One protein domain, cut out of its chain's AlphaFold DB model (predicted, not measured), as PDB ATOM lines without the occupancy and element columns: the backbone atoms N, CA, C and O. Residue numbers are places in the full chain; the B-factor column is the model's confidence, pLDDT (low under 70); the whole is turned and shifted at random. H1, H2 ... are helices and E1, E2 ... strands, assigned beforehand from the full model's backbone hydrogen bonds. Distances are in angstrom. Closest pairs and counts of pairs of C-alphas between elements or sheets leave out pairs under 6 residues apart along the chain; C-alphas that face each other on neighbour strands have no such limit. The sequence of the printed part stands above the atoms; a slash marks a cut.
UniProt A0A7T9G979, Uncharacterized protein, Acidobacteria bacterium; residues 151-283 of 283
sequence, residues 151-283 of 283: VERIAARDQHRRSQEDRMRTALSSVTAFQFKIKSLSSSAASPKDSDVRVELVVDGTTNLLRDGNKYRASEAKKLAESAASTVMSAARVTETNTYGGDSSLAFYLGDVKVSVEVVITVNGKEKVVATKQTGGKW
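This is residues 151 to 283 of the 283 residues of an uncharacterized protein of Acidobacteria bacterium (UniProt A0A7T9G979). A long, twisted four-stranded sheet has two long helices over one face, H1 along the E1 and E2 side and H3 slanting over E3 and E4, the two meeting at their ends. The small helix H4 packs on the other face over E4, and the short H2 sits beside the strands. The printed part has 133 residues in the order H1 E1 E2 H2 H3 H4 E3 E4, and the mixed sheet runs E1 E2 E3 E4. The class is mixed, helices and strands; the whole is compact, with a radius of gyration of the C-alphas of 16.3 A, and elongated, spanning 59 by 35 by 21 A.

Find C-alpha 151 at (52.585, 61.608, 26.916); from there H1 runs 34.9 A to residue 174. E1 is residues 180 to 187 and bends by 67 degrees at residue 183; E2 is residues 197 to 204, 23.0 A. Next come H2, residues 206 to 209, and H3, residues 218 to 235, 25.8 A, which begins at C-alpha 218 (29.223, 17.502, 34.494). H4 is residues 248 to 254, and E3 is residues 257 to 267, 32.4 A. E4, residues 270 to 282, 35.9 A, bends by 55 degrees at residue 274 and ends at C-alpha 282 (50.189, 33.702, 22.019).

Begin with the sheet: E1 and E2 form an antiparallel hairpin, with N 183 and O 200 2.8 A apart. E2 and E3 are parallel, with N 201 and O 260 2.8 A apart, and with H2, H3 and H4 between them they form a strand-helix-strand unit, two parallel strands joined through helices. E3 and E4 form an antiparallel hairpin, with N 261 and O 277 2.8 A apart. There are three layers, helices on both faces of the sheet: H1 and H3 on one, H4 on the other. H1 runs along the strands over E1 and E2 at a height over the sheet of 8.4 A; its closest C-alphas to E1 are those of Arg 161 and Ser 187, 5.4 A. H3 lies slantwise over E3 and E4, 7.6 A high, with the C-alphas of Lys 222 and Ala 275 closest to E4 at 5.4 A. H1 and H3 touch only at their ends, Ala 171 and Ala 235 having the closest C-alphas, 5.2 A. H4 is over E4, where the C-alphas of Phe 252 and Gly 280 are closest at 4.0 A. H2 is on the sheet but over none of its strands; its closest C-alphas to E3 are those of Thr 206 and Ile 265, 4.4 A. In H1, H3 and H4 every O i to N i+4 pair is within hydrogen-bond range; H2 is too short for one.

The C-alphas farthest apart, those of Val 151 and Asp 212, are 59.6 A apart. The printed part has no cut, and its one long link, H3 to H4, is residues 236 to 247. Look for low confidence at residues 241 to 251, where pLDDT is under 70; the mean of the printed part is 86.3.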
ATOM      1  N   VAL A 151      53.971  61.515  27.406       87.12
ATOM      2  CA  VAL A 151      52.585  61.608  26.916       87.12
ATOM      3  C   VAL A 151      52.391  60.770  25.652       87.12
ATOM      4  O   VAL A 151      51.441  59.986  25.573       87.12
ATOM      5  N   GLU A 152      53.304  60.874  24.687       88.50
ATOM      6  CA  GLU A 152      53.266  60.078  23.458       88.50
ATOM      7  C   GLU A 152      53.388  58.579  23.749       88.50
ATOM      8  O   GLU A 152      52.660  57.763  23.174       88.50
ATOM      9  N   ARG A 153      54.241  58.190  24.703       85.62
ATOM     10  CA  ARG A 153      54.392  56.791  25.123       85.62
ATOM     11  C   ARG A 153      53.130  56.245  25.785       85.62
ATOM     12  O   ARG A 153      52.765  55.094  25.529       85.62
ATOM     13  N   ILE A 154      52.463  57.036  26.626       85.56
ATOM     14  CA  ILE A 154      51.179  56.670  27.241       85.56
ATOM     15  C   ILE A 154      50.115  56.505  26.151       85.56
ATOM     16  O   ILE A 154      49.456  55.464  26.103       85.56
ATOM     17  N   ALA A 155      50.008  57.464  25.228       88.00
ATOM     18  CA  ALA A 155      49.052  57.409  24.125       88.00
ATOM     19  C   ALA A 155      49.275  56.185  23.219       88.00
ATOM     20  O   ALA A 155      48.323  55.474  22.891       88.00
ATOM     21  N   ALA A 156      50.529  55.875  22.878       86.69
ATOM     22  CA  ALA A 156      50.882  54.699  22.085       86.69
ATOM     23  C   ALA A 156      50.523  53.384  22.801       86.69
ATOM     24  O   ALA A 156      50.017  52.449  22.176       86.69
ATOM     25  N   ARG A 157      50.737  53.305  24.124       85.94
ATOM     26  CA  ARG A 157      50.321  52.150  24.938       85.94
ATOM     27  C   ARG A 157      48.800  51.994  24.966       85.94
ATOM     28  O   ARG A 157      48.308  50.878  24.815       85.94
ATOM     29  N   ASP A 158      48.062  53.087  25.142       87.62
ATOM     30  CA  ASP A 158      46.597  53.076  25.162       87.62
ATOM     31  C   ASP A 158      46.013  52.647  23.812       87.62
ATOM     32  O   ASP A 158      45.101  51.819  23.761       87.62
ATOM     33  N   GLN A 159      46.560  53.172  22.713       88.88
ATOM     34  CA  GLN A 159      46.149  52.793  21.364       88.88
ATOM     35  C   GLN A 159      46.404  51.306  21.103       88.88
ATOM     36  O   GLN A 159      45.534  50.619  20.564       88.88
ATOM     37  N   HIS A 160      47.564  50.793  21.521       88.62
ATOM     38  CA  HIS A 160      47.883  49.374  21.395       88.62
ATOM     39  C   HIS A 160      46.909  48.501  22.194       88.62
ATOM     40  O   HIS A 160      46.340  47.572  21.629       88.62
ATOM     41  N   ARG A 161      46.623  48.841  23.462       89.25
ATOM     42  CA  ARG A 161      45.632  48.119  24.288       89.25
ATOM     43  C   ARG A 161      44.262  48.041  23.608       89.25
ATOM     44  O   ARG A 161      43.691  46.956  23.515       89.25
ATOM     45  N   ARG A 162      43.773  49.161  23.062       89.06
ATOM     46  CA  ARG A 162      42.498  49.203  22.321       89.06
ATOM     47  C   ARG A 162      42.522  48.305  21.086       89.06
ATOM     48  O   ARG A 162      41.602  47.523  20.888       89.06
ATOM     49  N   SER A 163      43.603  48.349  20.305       89.25
ATOM     50  CA  SER A 163      43.767  47.500  19.119       89.25
ATOM     51  C   SER A 163      43.701  46.001  19.451       89.25
ATOM     52  O   SER A 163      43.059  45.233  18.733       89.25
ATOM     53  N   GLN A 164      44.311  45.584  20.566       89.31
ATOM     54  CA  GLN A 164      44.272  44.191  21.026       89.31
ATOM     55  C   GLN A 164      42.864  43.759  21.467       89.31
ATOM     56  O   GLN A 164      42.410  42.663  21.122       89.31
ATOM     57  N   GLU A 165      42.149  44.621  22.192       91.69
ATOM     58  CA  GLU A 165      40.756  44.368  22.569       91.69
ATOM     59  C   GLU A 165      39.846  44.276  21.338       91.69
ATOM     60  O   GLU A 165      39.041  43.350  21.242       91.69
ATOM     61  N   ASP A 166      40.009  45.168  20.361       91.44
ATOM     62  CA  ASP A 166      39.229  45.163  19.120       91.44
ATOM     63  C   ASP A 166      39.498  43.914  18.271       91.44
ATOM     64  O   ASP A 166      38.559  43.322  17.724       91.44
ATOM     65  N   ARG A 167      40.753  43.441  18.214       90.88
ATOM     66  CA  ARG A 167      41.102  42.160  17.578       90.88
ATOM     67  C   ARG A 167      40.345  41.002  18.233       90.88
ATOM     68  O   ARG A 167      39.769  40.176  17.523       90.88
ATOM     69  N   MET A 168      40.292  40.961  19.567       92.06
ATOM     70  CA  MET A 168      39.540  39.937  20.299       92.06
ATOM     71  C   MET A 168      38.025  40.068  20.083       92.06
ATOM     72  O   MET A 168      37.361  39.068  19.821       92.06
ATOM     73  N   ARG A 169      37.456  41.281  20.117       92.44
ATOM     74  CA  ARG A 169      36.025  41.507  19.818       92.44
ATOM     75  C   ARG A 169      35.661  41.021  18.421       92.44
ATOM     76  O   ARG A 169      34.646  40.348  18.252       92.44
ATOM     77  N   THR A 170      36.511  41.321  17.444       91.56
ATOM     78  CA  THR A 170      36.338  40.872  16.061       91.56
ATOM     79  C   THR A 170      36.354  39.346  15.988       91.56
ATOM     80  O   THR A 170      35.441  38.752  15.415       91.56
ATOM     81  N   ALA A 171      37.319  38.696  16.648       90.75
ATOM     82  CA  ALA A 171      37.379  37.240  16.726       90.75
ATOM     83  C   ALA A 171      36.108  36.641  17.348       90.75
ATOM     84  O   ALA A 171      35.512  35.740  16.765       90.75
ATOM     85  N   LEU A 172      35.628  37.186  18.468       91.12
ATOM     86  CA  LEU A 172      34.398  36.723  19.120       91.12
ATOM     87  C   LEU A 172      33.162  36.899  18.234       91.12
ATOM     88  O   LEU A 172      32.334  35.997  18.173       91.12
ATOM     89  N   SER A 173      33.059  38.018  17.511       89.62
ATOM     90  CA  SER A 173      31.945  38.265  16.586       89.62
ATOM     91  C   SER A 173      31.919  37.301  15.395       89.62
ATOM     92  O   SER A 173      30.858  37.050  14.830       89.62
ATOM     93  N   SER A 174      33.074  36.728  15.031       90.00
ATOM     94  CA  SER A 174      33.169  35.726  13.966       90.00
ATOM     95  C   SER A 174      32.732  34.324  14.405       90.00
ATOM     96  O   SER A 174      32.458  33.474  13.556       90.00
ATOM     97  N   VAL A 175      32.636  34.065  15.716       90.19
ATOM     98  CA  VAL A 175      32.186  32.769  16.228       90.19
ATOM     99  C   VAL A 175      30.662  32.713  16.238       90.19
ATOM    100  O   VAL A 175      30.008  33.280  17.105       90.19
ATOM    101  N   THR A 176      30.090  31.967  15.297       87.94
ATOM    102  CA  THR A 176      28.634  31.762  15.188       87.94
ATOM    103  C   THR A 176      28.144  30.481  15.863       87.94
ATOM    104  O   THR A 176      26.948  30.330  16.101       87.94
ATOM    105  N   ALA A 177      29.054  29.559  16.198       85.00
ATOM    106  CA  ALA A 177      28.727  28.263  16.797       85.00
ATOM    107  C   ALA A 177      28.159  28.366  18.225       85.00
ATOM    108  O   ALA A 177      27.491  27.443  18.688       85.00
ATOM    109  N   PHE A 178      28.411  29.480  18.919       87.19
ATOM    110  CA  PHE A 178      27.960  29.729  20.284       87.19
ATOM    111  C   PHE A 178      27.486  31.176  20.427       87.19
ATOM    112  O   PHE A 178      28.094  32.090  19.874       87.19
ATOM    113  N   GLN A 179      26.437  31.396  21.219       86.12
ATOM    114  CA  GLN A 179      26.066  32.737  21.668       86.12
ATOM    115  C   GLN A 179      26.800  33.041  22.974       86.12
ATOM    116  O   GLN A 179      26.450  32.521  24.033       86.12
ATOM    117  N   PHE A 180      27.842  33.865  22.887       89.50
ATOM    118  CA  PHE A 180      28.615  34.289  24.049       89.50
ATOM    119  C   PHE A 180      28.059  35.577  24.649       89.50
ATOM    120  O   PHE A 180      27.815  36.555  23.944       89.50
ATOM    121  N   LYS A 181      27.977  35.618  25.978       91.19
ATOM    122  CA  LYS A 181      27.862  36.859  26.744       91.19
ATOM    123  C   LYS A 181      29.240  37.216  27.296       91.19
ATOM    124  O   LYS A 181      29.809  36.456  28.077       91.19
ATOM    125  N   ILE A 182      29.785  38.362  26.892       91.19
ATOM    126  CA  ILE A 182      31.078  38.846  27.397       91.19
ATOM    127  C   ILE A 182      30.860  39.397  28.807       91.19
ATOM    128  O   ILE A 182      30.117  40.361  28.991       91.19
ATOM    129  N   LYS A 183      31.501  38.780  29.799       90.81
ATOM    130  CA  LYS A 183      31.492  39.233  31.195       90.81
ATOM    131  C   LYS A 183      32.541  40.319  31.409       90.81
ATOM    132  O   LYS A 183      32.250  41.344  32.018       90.81
ATOM    133  N   SER A 184      33.733  40.118  30.854       91.31
ATOM    134  CA  SER A 184      34.811  41.104  30.849       91.31
ATOM    135  C   SER A 184      35.735  40.899  29.647       91.31
ATOM    136  O   SER A 184      35.913  39.783  29.156       91.31
ATOM    137  N   LEU A 185      36.299  41.997  29.148       91.94
ATOM    138  CA  LEU A 185      37.381  42.017  28.169       91.94
ATOM    139  C   LEU A 185      38.297  43.178  28.541       91.94
ATOM    140  O   LEU A 185      37.818  44.302  28.675       91.94
ATOM    141  N   SER A 186      39.581  42.899  28.728       90.31
ATOM    142  CA  SER A 186      40.560  43.907  29.129       90.31
ATOM    143  C   SER A 186      41.943  43.575  28.596       90.31
ATOM    144  O   SER A 186      42.331  42.403  28.616       90.31
ATOM    145  N   SER A 187      42.710  44.598  28.222       88.88
ATOM    146  CA  SER A 187      44.140  44.469  27.947       88.88
ATOM    147  C   SER A 187      45.017  45.174  28.986       88.88
ATOM    148  O   SER A 187      44.786  46.331  29.333       88.88
ATOM    149  N   SER A 188      46.059  44.482  29.453       83.69
ATOM    150  CA  SER A 188      47.057  44.966  30.423       83.69
ATOM    151  C   SER A 188      48.456  45.140  29.825       83.69
ATOM    152  O   SER A 188      49.423  45.245  30.574       83.69
ATOM    153  N   ALA A 189      48.577  45.212  28.492       76.19
ATOM    154  CA  ALA A 189      49.865  45.356  27.812       76.19
ATOM    155  C   ALA A 189      50.697  46.522  28.390       76.19
ATOM    156  O   ALA A 189      50.289  47.690  28.337       76.19
ATOM    157  N   ALA A 190      51.880  46.203  28.926       74.94
ATOM    158  CA  ALA A 190      52.774  47.167  29.571       74.94
ATOM    159  C   ALA A 190      53.599  47.985  28.559       74.94
ATOM    160  O   ALA A 190      54.182  49.027  28.881       74.94
ATOM    161  N   SER A 191      53.655  47.531  27.304       74.19
ATOM    162  CA  SER A 191      54.340  48.213  26.209       74.19
ATOM    163  C   SER A 191      53.665  47.934  24.860       74.19
ATOM    164  O   SER A 191      52.941  46.949  24.744       74.19
ATOM    165  N   PRO A 192      53.949  48.725  23.807       72.00
ATOM    166  CA  PRO A 192      53.460  48.448  22.449       72.00
ATOM    167  C   PRO A 192      53.948  47.118  21.843       72.00
ATOM    168  O   PRO A 192      53.487  46.714  20.782       72.00
ATOM    169  N   LYS A 193      54.919  46.452  22.481       73.19
ATOM    170  CA  LYS A 193      55.426  45.128  22.081       73.19
ATOM    171  C   LYS A 193      54.856  43.999  22.936       73.19
ATOM    172  O   LYS A 193      55.068  42.836  22.619       73.19
ATOM    173  N   ASP A 194      54.190  44.355  24.027       78.75
ATOM    174  CA  ASP A 194      53.587  43.421  24.959       78.75
ATOM    175  C   ASP A 194      52.153  43.124  24.521       78.75
ATOM    176  O   ASP A 194      51.487  43.953  23.894       78.75
ATOM    177  N   SER A 195      51.682  41.927  24.820       76.56
ATOM    178  CA  SER A 195      50.312  41.515  24.559       76.56
ATOM    179  C   SER A 195      49.819  40.802  25.800       76.56
ATOM    180  O   SER A 195      50.290  39.724  26.124       76.56
ATOM    181  N   ASP A 196      48.884  41.426  26.506       86.38
ATOM    182  CA  ASP A 196      48.165  40.782  27.598       86.38
ATOM    183  C   ASP A 196      46.690  41.118  27.426       86.38
ATOM    184  O   ASP A 196      46.298  42.277  27.578       86.38
ATOM    185  N   VAL A 197      45.895  40.139  27.009       91.31
ATOM    186  CA  VAL A 197      44.448  40.258  26.820       91.31
ATOM    187  C   VAL A 197      43.768  39.189  27.645       91.31
ATOM    188  O   VAL A 197      44.003  37.999  27.455       91.31
ATOM    189  N   ARG A 198      42.861  39.606  28.523       92.56
ATOM    190  CA  ARG A 198      42.001  38.710  29.288       92.56
ATOM    191  C   ARG A 198      40.561  38.874  28.844       92.56
ATOM    192  O   ARG A 198      40.049  39.991  28.792       92.56
ATOM    193  N   VAL A 199      39.909  37.751  28.571       93.81
ATOM    194  CA  VAL A 199      38.486  37.700  28.255       93.81
ATOM    195  C   VAL A 199      37.777  36.646  29.098       93.81
ATOM    196  O   VAL A 199      38.229  35.504  29.213       93.81
ATOM    197  N   GLU A 200      36.649  37.038  29.678       93.75
ATOM    198  CA  GLU A 200      35.730  36.160  30.395       93.75
ATOM    199  C   GLU A 200      34.407  36.088  29.634       93.75
ATOM    200  O   GLU A 200      33.752  37.103  29.375       93.75
ATOM    201  N   LEU A 201      34.011  34.874  29.274       94.19
ATOM    202  CA  LEU A 201      32.845  34.584  28.452       94.19
ATOM    203  C   LEU A 201      31.889  33.678  29.212       94.19
ATOM    204  O   LEU A 201      32.312  32.748  29.893       94.19
ATOM    205  N   VAL A 202      30.596  33.914  29.031       94.81
ATOM    206  CA  VAL A 202      29.526  33.044  29.516       94.81
ATOM    207  C   VAL A 202      28.810  32.432  28.318       94.81
ATOM    208  O   VAL A 202      28.432  33.147  27.389       94.81
ATOM    209  N   VAL A 203      28.619  31.116  28.350       94.19
ATOM    210  CA  VAL A 203      27.817  30.361  27.379       94.19
ATOM    211  C   VAL A 203      26.606  29.780  28.091       94.19
ATOM    212  O   VAL A 203      26.752  29.091  29.105       94.19
ATOM    213  N   ASP A 204      25.418  30.025  27.543       93.06
ATOM    214  CA  ASP A 204      24.196  29.380  28.016       93.06
ATOM    215  C   ASP A 204      24.132  27.936  27.496       93.06
ATOM    216  O   ASP A 204      24.021  27.675  26.298       93.06
ATOM    217  N   GLY A 205      24.244  26.983  28.418       91.44
ATOM    218  CA  GLY A 205      24.134  25.555  28.153       91.44
ATOM    219  C   GLY A 205      22.773  24.966  28.513       91.44
ATOM    220  O   GLY A 205      22.632  23.746  28.463       91.44
ATOM    221  N   THR A 206      21.785  25.781  28.903       91.06
ATOM    222  CA  THR A 206      20.516  25.316  29.487       91.06
ATOM    223  C   THR A 206      19.805  24.303  28.599       91.06
ATOM    224  O   THR A 206      19.471  23.214  29.060       91.06
ATOM    225  N   THR A 207      19.633  24.611  27.316       88.94
ATOM    226  CA  THR A 207      18.938  23.739  26.355       88.94
ATOM    227  C   THR A 207      19.683  22.434  26.076       88.94
ATOM    228  O   THR A 207      19.050  21.407  25.847       88.94
ATOM    229  N   ASN A 208      21.017  22.455  26.122       89.19
ATOM    230  CA  ASN A 208      21.861  21.326  25.729       89.19
ATOM    231  C   ASN A 208      22.210  20.394  26.898       89.19
ATOM    232  O   ASN A 208      22.496  19.216  26.688       89.19
ATOM    233  N   LEU A 209      22.243  20.920  28.125       91.62
ATOM    234  CA  LEU A 209      22.784  20.218  29.291       91.62
ATOM    235  C   LEU A 209      21.734  19.885  30.352       91.62
ATOM    236  O   LEU A 209      21.947  18.937  31.115       91.62
ATOM    237  N   LEU A 210      20.632  20.641  30.432       91.44
ATOM    238  CA  LEU A 210      19.590  20.402  31.426       91.44
ATOM    239  C   LEU A 210      18.757  19.173  31.037       91.44
ATOM    240  O   LEU A 210      18.202  19.081  29.947       91.44
ATOM    241  N   ARG A 211      18.656  18.222  31.961       90.88
ATOM    242  CA  ARG A 211      17.886  16.980  31.854       90.88
ATOM    243  C   ARG A 211      16.957  16.854  33.049       90.88
ATOM    244  O   ARG A 211      17.302  17.275  34.152       90.88
ATOM    245  N   ASP A 212      15.787  16.260  32.840       87.50
ATOM    246  CA  ASP A 212      14.792  15.999  33.890       87.50
ATOM    247  C   ASP A 212      14.460  17.236  34.757       87.50
ATOM    248  O   ASP A 212      14.239  17.130  35.960       87.50
ATOM    249  N   GLY A 213      14.495  18.436  34.166       82.12
ATOM    250  CA  GLY A 213      14.166  19.709  34.818       82.12
ATOM    251  C   GLY A 213      15.204  20.269  35.803       82.12
ATOM    252  O   GLY A 213      15.221  21.478  36.017       82.12
ATOM    253  N   ASN A 214      16.084  19.451  36.394       88.38
ATOM    254  CA  ASN A 214      17.080  19.924  37.374       88.38
ATOM    255  C   ASN A 214      18.419  19.163  37.399       88.38
ATOM    256  O   ASN A 214      19.247  19.414  38.279       88.38
ATOM    257  N   LYS A 215      18.656  18.237  36.469       91.69
ATOM    258  CA  LYS A 215      19.883  17.430  36.406       91.69
ATOM    259  C   LYS A 215      20.727  17.843  35.210       91.69
ATOM    260  O   LYS A 215      20.215  18.325  34.212       91.69
ATOM    261  N   TYR A 216      22.031  17.623  35.284       94.75
ATOM    262  CA  TYR A 216      22.938  17.764  34.146       94.75
ATOM    263  C   TYR A 216      24.111  16.801  34.317       94.75
ATOM    264  O   TYR A 216      24.382  16.318  35.419       94.75
ATOM    265  N   ARG A 217      24.826  16.512  33.228       93.81
ATOM    266  CA  ARG A 217      26.062  15.724  33.277       93.81
ATOM    267  C   ARG A 217      27.262  16.660  33.276       93.81
ATOM    268  O   ARG A 217      27.510  17.355  32.295       93.81
ATOM    269  N   ALA A 218      28.039  16.648  34.358       91.81
ATOM    270  CA  ALA A 218      29.223  17.502  34.494       91.81
ATOM    271  C   ALA A 218      30.265  17.269  33.381       91.81
ATOM    272  O   ALA A 218      30.907  18.211  32.926       91.81
ATOM    273  N   SER A 219      30.398  16.031  32.894       93.06
ATOM    274  CA  SER A 219      31.293  15.698  31.780       93.06
ATOM    275  C   SER A 219      30.875  16.347  30.457       93.06
ATOM    276  O   SER A 219      31.737  16.765  29.691       93.06
ATOM    277  N   GLU A 220      29.573  16.472  30.191       93.19
ATOM    278  CA  GLU A 220      29.047  17.147  28.997       93.19
ATOM    279  C   GLU A 220      29.219  18.666  29.115       93.19
ATOM    280  O   GLU A 220      29.657  19.306  28.161       93.19
ATOM    281  N   ALA A 221      28.996  19.228  30.309       92.38
ATOM    282  CA  ALA A 221      29.255  20.641  30.583       92.38
ATOM    283  C   ALA A 221      30.736  21.008  30.384       92.38
ATOM    284  O   ALA A 221      31.050  22.027  29.771       92.38
ATOM    285  N   LYS A 222      31.654  20.146  30.845       92.50
ATOM    286  CA  LYS A 222      33.096  20.331  30.646       92.50
ATOM    287  C   LYS A 222      33.483  20.278  29.166       92.50
ATOM    288  O   LYS A 222      34.209  21.155  28.710       92.50
ATOM    289  N   LYS A 223      32.954  19.310  28.407       93.12
ATOM    290  CA  LYS A 223      33.178  19.222  26.952       93.12
ATOM    291  C   LYS A 223      32.665  20.458  26.213       93.12
ATOM    292  O   LYS A 223      33.327  20.929  25.293       93.12
ATOM    293  N   LEU A 224      31.515  20.996  26.623       92.94
ATOM    294  CA  LEU A 224      30.978  22.229  26.052       92.94
ATOM    295  C   LEU A 224      31.910  23.419  26.324       92.94
ATOM    296  O   LEU A 224      32.230  24.158  25.397       92.94
ATOM    297  N   ALA A 225      32.395  23.562  27.561       92.44
ATOM    298  CA  ALA A 225      33.351  24.607  27.927       92.44
ATOM    299  C   ALA A 225      34.665  24.494  27.129       92.44
ATOM    300  O   ALA A 225      35.184  25.498  26.649       92.44
ATOM    301  N   GLU A 226      35.183  23.275  26.949       92.38
ATOM    302  CA  GLU A 226      36.387  22.998  26.151       92.38
ATOM    303  C   GLU A 226      36.195  23.333  24.669       92.38
ATOM    304  O   GLU A 226      37.029  24.031  24.095       92.38
ATOM    305  N   SER A 227      35.085  22.900  24.066       92.19
ATOM    306  CA  SER A 227      34.768  23.195  22.664       92.19
ATOM    307  C   SER A 227      34.557  24.687  22.415       92.19
ATOM    308  O   SER A 227      34.963  25.208  21.376       92.19
ATOM    309  N   ALA A 228      33.909  25.385  23.348       92.56
ATOM    310  CA  ALA A 228      33.703  26.821  23.259       92.56
ATOM    311  C   ALA A 228      35.036  27.577  23.362       92.56
ATOM    312  O   ALA A 228      35.323  28.432  22.524       92.56
ATOM    313  N   ALA A 229      35.882  27.214  24.332       91.62
ATOM    314  CA  ALA A 229      37.201  27.813  24.496       91.62
ATOM    315  C   ALA A 229      38.100  27.583  23.269       91.62
ATOM    316  O   ALA A 229      38.697  28.535  22.771       91.62
ATOM    317  N   SER A 230      38.154  26.359  22.727       90.31
ATOM    318  CA  SER A 230      38.975  26.057  21.545       90.31
ATOM    319  C   SER A 230      38.500  26.794  20.291       90.31
ATOM    320  O   SER A 230      39.320  27.255  19.495       90.31
ATOM    321  N   THR A 231      37.184  26.974  20.134       92.44
ATOM    322  CA  THR A 231      36.607  27.744  19.022       92.44
ATOM    323  C   THR A 231      37.005  29.215  19.105       92.44
ATOM    324  O   THR A 231      37.407  29.795  18.098       92.44
ATOM    325  N   VAL A 232      36.961  29.809  20.304       92.12
ATOM    326  CA  VAL A 232      37.396  31.197  20.527       92.12
ATOM    327  C   VAL A 232      38.888  31.357  20.242       92.12
ATOM    328  O   VAL A 232      39.268  32.262  19.505       92.12
ATOM    329  N   MET A 233      39.727  30.457  20.762       90.19
ATOM    330  CA  MET A 233      41.177  30.482  20.521       90.19
ATOM    331  C   MET A 233      41.503  30.380  19.028       90.19
ATOM    332  O   MET A 233      42.296  31.165  18.509       90.19
ATOM    333  N   SER A 234      40.823  29.480  18.314       90.31
ATOM    334  CA  SER A 234      40.996  29.298  16.869       90.31
ATOM    335  C   SER A 234      40.561  30.534  16.078       90.31
ATOM    336  O   SER A 234      41.282  30.985  15.190       90.31
ATOM    337  N   ALA A 235      39.412  31.126  16.423       91.31
ATOM    338  CA  ALA A 235      38.912  32.342  15.782       91.31
ATOM    339  C   ALA A 235      39.836  33.547  16.023       91.31
ATOM    340  O   ALA A 235      40.079  34.348  15.120       91.31
ATOM    341  N   ALA A 236      40.411  33.637  17.222       89.75
ATOM    342  CA  ALA A 236      41.390  34.653  17.592       89.75
ATOM    343  C   ALA A 236      42.789  34.397  16.994       89.75
ATOM    344  O   ALA A 236      43.660  35.267  17.076       89.75
ATOM    345  N   ARG A 237      42.989  33.244  16.334       90.31
ATOM    346  CA  ARG A 237      44.278  32.754  15.817       90.31
ATOM    347  C   ARG A 237      45.347  32.646  16.906       90.31
ATOM    348  O   ARG A 237      46.522  32.852  16.639       90.31
ATOM    349  N   VAL A 238      44.927  32.338  18.129       88.62
ATOM    350  CA  VAL A 238      45.831  32.198  19.264       88.62
ATOM    351  C   VAL A 238      46.485  30.826  19.195       88.62
ATOM    352  O   VAL A 238      45.809  29.798  19.192       88.62
ATOM    353  N   THR A 239      47.812  30.813  19.149       84.25
ATOM    354  CA  THR A 239      48.607  29.591  19.223       84.25
ATOM    355  C   THR A 239      48.707  29.172  20.683       84.25
ATOM    356  O   THR A 239      49.287  29.894  21.498       84.25
ATOM    357  N   GLU A 240      48.135  28.018  21.030       73.12
ATOM    358  CA  GLU A 240      48.249  27.478  22.386       73.12
ATOM    359  C   GLU A 240      49.724  27.299  22.758       73.12
ATOM    360  O   GLU A 240      50.520  26.693  22.032       73.12
ATOM    361  N   THR A 241      50.105  27.833  23.915       66.75
ATOM    362  CA  THR A 241      51.407  27.550  24.505       66.75
ATOM    363  C   THR A 241      51.378  26.109  24.994       66.75
ATOM    364  O   THR A 241      50.806  25.818  26.041       66.75
ATOM    365  N   ASN A 242      51.990  25.194  24.235       55.78
ATOM    366  CA  ASN A 242      52.206  23.818  24.673       55.78
ATOM    367  C   ASN A 242      53.104  23.818  25.917       55.78
ATOM    368  O   ASN A 242      54.332  23.812  25.826       55.78
ATOM    369  N   THR A 243      52.494  23.834  27.096       52.53
ATOM    370  CA  THR A 243      53.181  23.550  28.349       52.53
ATOM    371  C   THR A 243      53.428  22.048  28.435       52.53
ATOM    372  O   THR A 243      52.507  21.230  28.345       52.53
ATOM    373  N   TYR A 244      54.703  21.679  28.577       43.88
ATOM    374  CA  TYR A 244      55.149  20.303  28.796       43.88
ATOM    375  C   TYR A 244      54.350  19.706  29.969       43.88
ATOM    376  O   TYR A 244      54.493  20.161  31.102       43.88
ATOM    377  N   GLY A 245      53.472  18.735  29.695       49.16
ATOM    378  CA  GLY A 245      52.668  18.053  30.722       49.16
ATOM    379  C   GLY A 245      51.146  18.240  30.655       49.16
ATOM    380  O   GLY A 245      50.454  17.677  31.496       49.16
ATOM    381  N   GLY A 246      50.599  18.964  29.670       49.31
ATOM    382  CA  GLY A 246      49.148  18.978  29.405       49.31
ATOM    383  C   GLY A 246      48.296  19.756  30.417       49.31
ATOM    384  O   GLY A 246      47.066  19.681  30.376       49.31
ATOM    385  N   ASP A 247      48.922  20.520  31.313       56.22
ATOM    386  CA  ASP A 247      48.204  21.368  32.257       56.22
ATOM    387  C   ASP A 247      47.838  22.710  31.604       56.22
ATOM    388  O   ASP A 247      48.657  23.629  31.489       56.22
ATOM    389  N   SER A 248      46.579  22.816  31.163       60.56
ATOM    390  CA  SER A 248      46.016  24.026  30.548       60.56
ATOM    391  C   SER A 248      45.995  25.239  31.486       60.56
ATOM    392  O   SER A 248      45.812  26.361  31.018       60.56
ATOM    393  N   SER A 249      46.174  25.039  32.799       63.62
ATOM    394  CA  SER A 249      46.231  26.146  33.756       63.62
ATOM    395  C   SER A 249      47.497  26.989  33.572       63.62
ATOM    396  O   SER A 249      47.415  28.213  33.562       63.62
ATOM    397  N   LEU A 250      48.653  26.368  33.318       64.50
ATOM    398  CA  LEU A 250      49.912  27.089  33.099       64.50
ATOM    399  C   LEU A 250      49.894  27.898  31.796       64.50
ATOM    400  O   LEU A 250      50.383  29.025  31.776       64.50
ATOM    401  N   ALA A 251      49.280  27.366  30.735       66.06
ATOM    402  CA  ALA A 251      49.111  28.085  29.473       66.06
ATOM    403  C   ALA A 251      48.263  29.361  29.642       66.06
ATOM    404  O   ALA A 251      48.558  30.381  29.024       66.06
ATOM    405  N   PHE A 252      47.270  29.346  30.538       73.38
ATOM    406  CA  PHE A 252      46.481  30.532  30.888       73.38
ATOM    407  C   PHE A 252      47.294  31.598  31.642       73.38
ATOM    408  O   PHE A 252      47.073  32.789  31.447       73.38
ATOM    409  N   TYR A 253      48.240  31.207  32.500       71.62
ATOM    410  CA  TYR A 253      49.071  32.178  33.228       71.62
ATOM    411  C   TYR A 253      50.226  32.730  32.389       71.62
ATOM    412  O   TYR A 253      50.604  33.885  32.577       71.62
ATOM    413  N   LEU A 254      50.767  31.920  31.476       74.31
ATOM    414  CA  LEU A 254      51.936  32.256  30.659       74.31
ATOM    415  C   LEU A 254      51.589  32.810  29.270       74.31
ATOM    416  O   LEU A 254      52.484  33.282  28.574       74.31
ATOM    417  N   GLY A 255      50.332  32.694  28.841       75.81
ATOM    418  CA  GLY A 255      49.864  33.188  27.552       75.81
ATOM    419  C   GLY A 255      49.609  34.695  27.546       75.81
ATOM    420  O   GLY A 255      49.107  35.257  28.519       75.81
ATOM    421  N   ASP A 256      49.899  35.308  26.404       85.38
ATOM    422  CA  ASP A 256      49.597  36.703  26.065       85.38
ATOM    423  C   ASP A 256      48.079  36.931  25.942       85.38
ATOM    424  O   ASP A 256      47.552  38.017  26.166       85.38
ATOM    425  N   VAL A 257      47.343  35.882  25.579       88.62
ATOM    426  CA  VAL A 257      45.886  35.880  25.491       88.62
ATOM    427  C   VAL A 257      45.336  34.844  26.453       88.62
ATOM    428  O   VAL A 257      45.740  33.685  26.422       88.62
ATOM    429  N   LYS A 258      44.396  35.263  27.298       91.62
ATOM    430  CA  LYS A 258      43.816  34.489  28.395       91.62
ATOM    431  C   LYS A 258      42.303  34.434  28.220       91.62
ATOM    432  O   LYS A 258      41.616  35.440  28.390       91.62
ATOM    433  N   VAL A 259      41.780  33.258  27.895       90.69
ATOM    434  CA  VAL A 259      40.354  33.017  27.658       90.69
ATOM    435  C   VAL A 259      39.791  32.170  28.794       90.69
ATOM    436  O   VAL A 259      40.253  31.058  29.047       90.69
ATOM    437  N   SER A 260      38.774  32.689  29.476       92.81
ATOM    438  CA  SER A 260      38.000  31.964  30.483       92.81
ATOM    439  C   SER A 260      36.558  31.830  30.009       92.81
ATOM    440  O   SER A 260      35.894  32.833  29.761       92.81
ATOM    441  N   VAL A 261      36.066  30.600  29.882       93.94
ATOM    442  CA  VAL A 261      34.687  30.301  29.483       93.94
ATOM    443  C   VAL A 261      33.954  29.645  30.644       93.94
ATOM    444  O   VAL A 261      34.346  28.574  31.108       93.94
ATOM    445  N   GLU A 262      32.875  30.272  31.094       94.94
ATOM    446  CA  GLU A 262      31.922  29.744  32.066       94.94
ATOM    447  C   GLU A 262      30.687  29.217  31.323       94.94
ATOM    448  O   GLU A 262      30.070  29.920  30.524       94.94
ATOM    449  N   VAL A 263      30.308  27.969  31.587       94.12
ATOM    450  CA  VAL A 263      29.046  27.400  31.106       94.12
ATOM    451  C   VAL A 263      28.016  27.533  32.212       94.12
ATOM    452  O   VAL A 263      28.224  27.039  33.326       94.12
ATOM    453  N   VAL A 264      26.897  28.171  31.893       95.12
ATOM    454  CA  VAL A 264      25.799  28.425  32.824       95.12
ATOM    455  C   VAL A 264      24.562  27.645  32.395       95.12
ATOM    456  O   VAL A 264      24.293  27.484  31.208       95.12
ATOM    457  N   ILE A 265      23.815  27.138  33.373       93.31
ATOM    458  CA  ILE A 265      22.478  26.572  33.181       93.31
ATOM    459  C   ILE A 265      21.494  27.369  34.034       93.31
ATOM    460  O   ILE A 265      21.764  27.634  35.207       93.31
ATOM    461  N   THR A 266      20.341  27.698  33.463       92.31
ATOM    462  CA  THR A 266      19.251  28.398  34.141       92.31
ATOM    463  C   THR A 266      18.177  27.407  34.578       92.31
ATOM    464  O   THR A 266      17.570  26.728  33.754       92.31
ATOM    465  N   VAL A 267      17.907  27.335  35.883       90.81
ATOM    466  CA  VAL A 267      16.823  26.519  36.459       90.81
ATOM    467  C   VAL A 267      15.959  27.410  37.341       90.81
ATOM    468  O   VAL A 267      16.464  28.047  38.263       90.81
ATOM    469  N   ASN A 268      14.652  27.468  37.071       88.44
ATOM    470  CA  ASN A 268      13.696  28.306  37.811       88.44
ATOM    471  C   ASN A 268      14.123  29.787  37.899       88.44
ATOM    472  O   ASN A 268      14.026  30.410  38.956       88.44
ATOM    473  N   GLY A 269      14.664  30.330  36.803       87.38
ATOM    474  CA  GLY A 269      15.144  31.716  36.737       87.38
ATOM    475  C   GLY A 269      16.451  31.989  37.491       87.38
ATOM    476  O   GLY A 269      16.844  33.145  37.604       87.38
ATOM    477  N   LYS A 270      17.130  30.957  38.013       90.38
ATOM    478  CA  LYS A 270      18.448  31.082  38.649       90.38
ATOM    479  C   LYS A 270      19.530  30.479  37.765       90.38
ATOM    480  O   LYS A 270      19.444  29.310  37.389       90.38
ATOM    481  N   GLU A 271      20.557  31.269  37.491       93.06
ATOM    482  CA  GLU A 271      21.760  30.841  36.786       93.06
ATOM    483  C   GLU A 271      22.705  30.087  37.734       93.06
ATOM    484  O   GLU A 271      22.969  30.520  38.858       93.06
ATOM    485  N   LYS A 272      23.233  28.950  37.275       93.19
ATOM    486  CA  LYS A 272      24.283  28.194  37.960       93.19
ATOM    487  C   LYS A 272      25.428  27.917  36.996       93.19
ATOM    488  O   LYS A 272      25.215  27.304  35.953       93.19
ATOM    489  N   VAL A 273      26.645  28.297  37.381       94.88
ATOM    490  CA  VAL A 273      27.867  27.885  36.675       94.88
ATOM    491  C   VAL A 273      28.076  26.390  36.902       94.88
ATOM    492  O   VAL A 273      28.152  25.925  38.042       94.88
ATOM    493  N   VAL A 274      28.133  25.627  35.816       93.69
ATOM    494  CA  VAL A 274      28.228  24.159  35.848       93.69
ATOM    495  C   VAL A 274      29.562  23.622  35.345       93.69
ATOM    496  O   VAL A 274      29.904  22.479  35.655       93.69
ATOM    497  N   ALA A 275      30.316  24.431  34.600       94.12
ATOM    498  CA  ALA A 275      31.681  24.144  34.183       94.12
ATOM    499  C   ALA A 275      32.429  25.446  33.870       94.12
ATOM    500  O   ALA A 275      31.824  26.424  33.431       94.12
ATOM    501  N   THR A 276      33.748  25.421  34.040       92.38
ATOM    502  CA  THR A 276      34.646  26.514  33.657       92.38
ATOM    503  C   THR A 276      35.846  25.932  32.923       92.38
ATOM    504  O   THR A 276      36.393  24.910  33.346       92.38
ATOM    505  N   LYS A 277      36.271  26.579  31.837       92.44
ATOM    506  CA  LYS A 277      37.521  26.270  31.141       92.44
ATOM    507  C   LYS A 277      38.357  27.533  31.012       92.44
ATOM    508  O   LYS A 277      37.889  28.533  30.485       92.44
ATOM    509  N   GLN A 278      39.600  27.447  31.464       91.00
ATOM    510  CA  GLN A 278      40.623  28.463  31.257       91.00
ATOM    511  C   GLN A 278      41.647  27.922  30.262       91.00
ATOM    512  O   GLN A 278      42.072  26.768  30.368       91.00
ATOM    513  N   THR A 279      41.994  28.733  29.270       89.38
ATOM    514  CA  THR A 279      43.041  28.442  28.290       89.38
ATOM    515  C   THR A 279      43.745  29.731  27.887       89.38
ATOM    516  O   THR A 279      43.168  30.816  27.973       89.38
ATOM    517  N   GLY A 280      44.997  29.629  27.470       88.00
ATOM    518  CA  GLY A 280      45.745  30.779  26.999       88.00
ATOM    519  C   GLY A 280      46.801  30.408  25.980       88.00
ATOM    520  O   GLY A 280      47.072  29.234  25.729       88.00
ATOM    521  N   GLY A 281      47.355  31.429  25.345       87.38
ATOM    522  CA  GLY A 281      48.321  31.258  24.274       87.38
ATOM    523  C   GLY A 281      48.880  32.580  23.788       87.38
ATOM    524  O   GLY A 281      48.675  33.619  24.412       87.38
ATOM    525  N   LYS A 282      49.600  32.529  22.671       87.38
ATOM    526  CA  LYS A 282      50.189  33.702  22.019       87.38
ATOM    527  C   LYS A 282      49.410  34.065  20.764       87.38
ATOM    528  O   LYS A 282      48.824  33.185  20.139       87.38
ATOM    529  N   TRP A 283      49.384  35.351  20.432       84.19
ATOM    530  CA  TRP A 283      48.720  35.873  19.235       84.19
ATOM    531  C   TRP A 283      49.216  35.317  17.903       84.19
ATOM    532  O   TRP A 283      50.323  34.738  17.861       84.19
TER     533      TRP A 283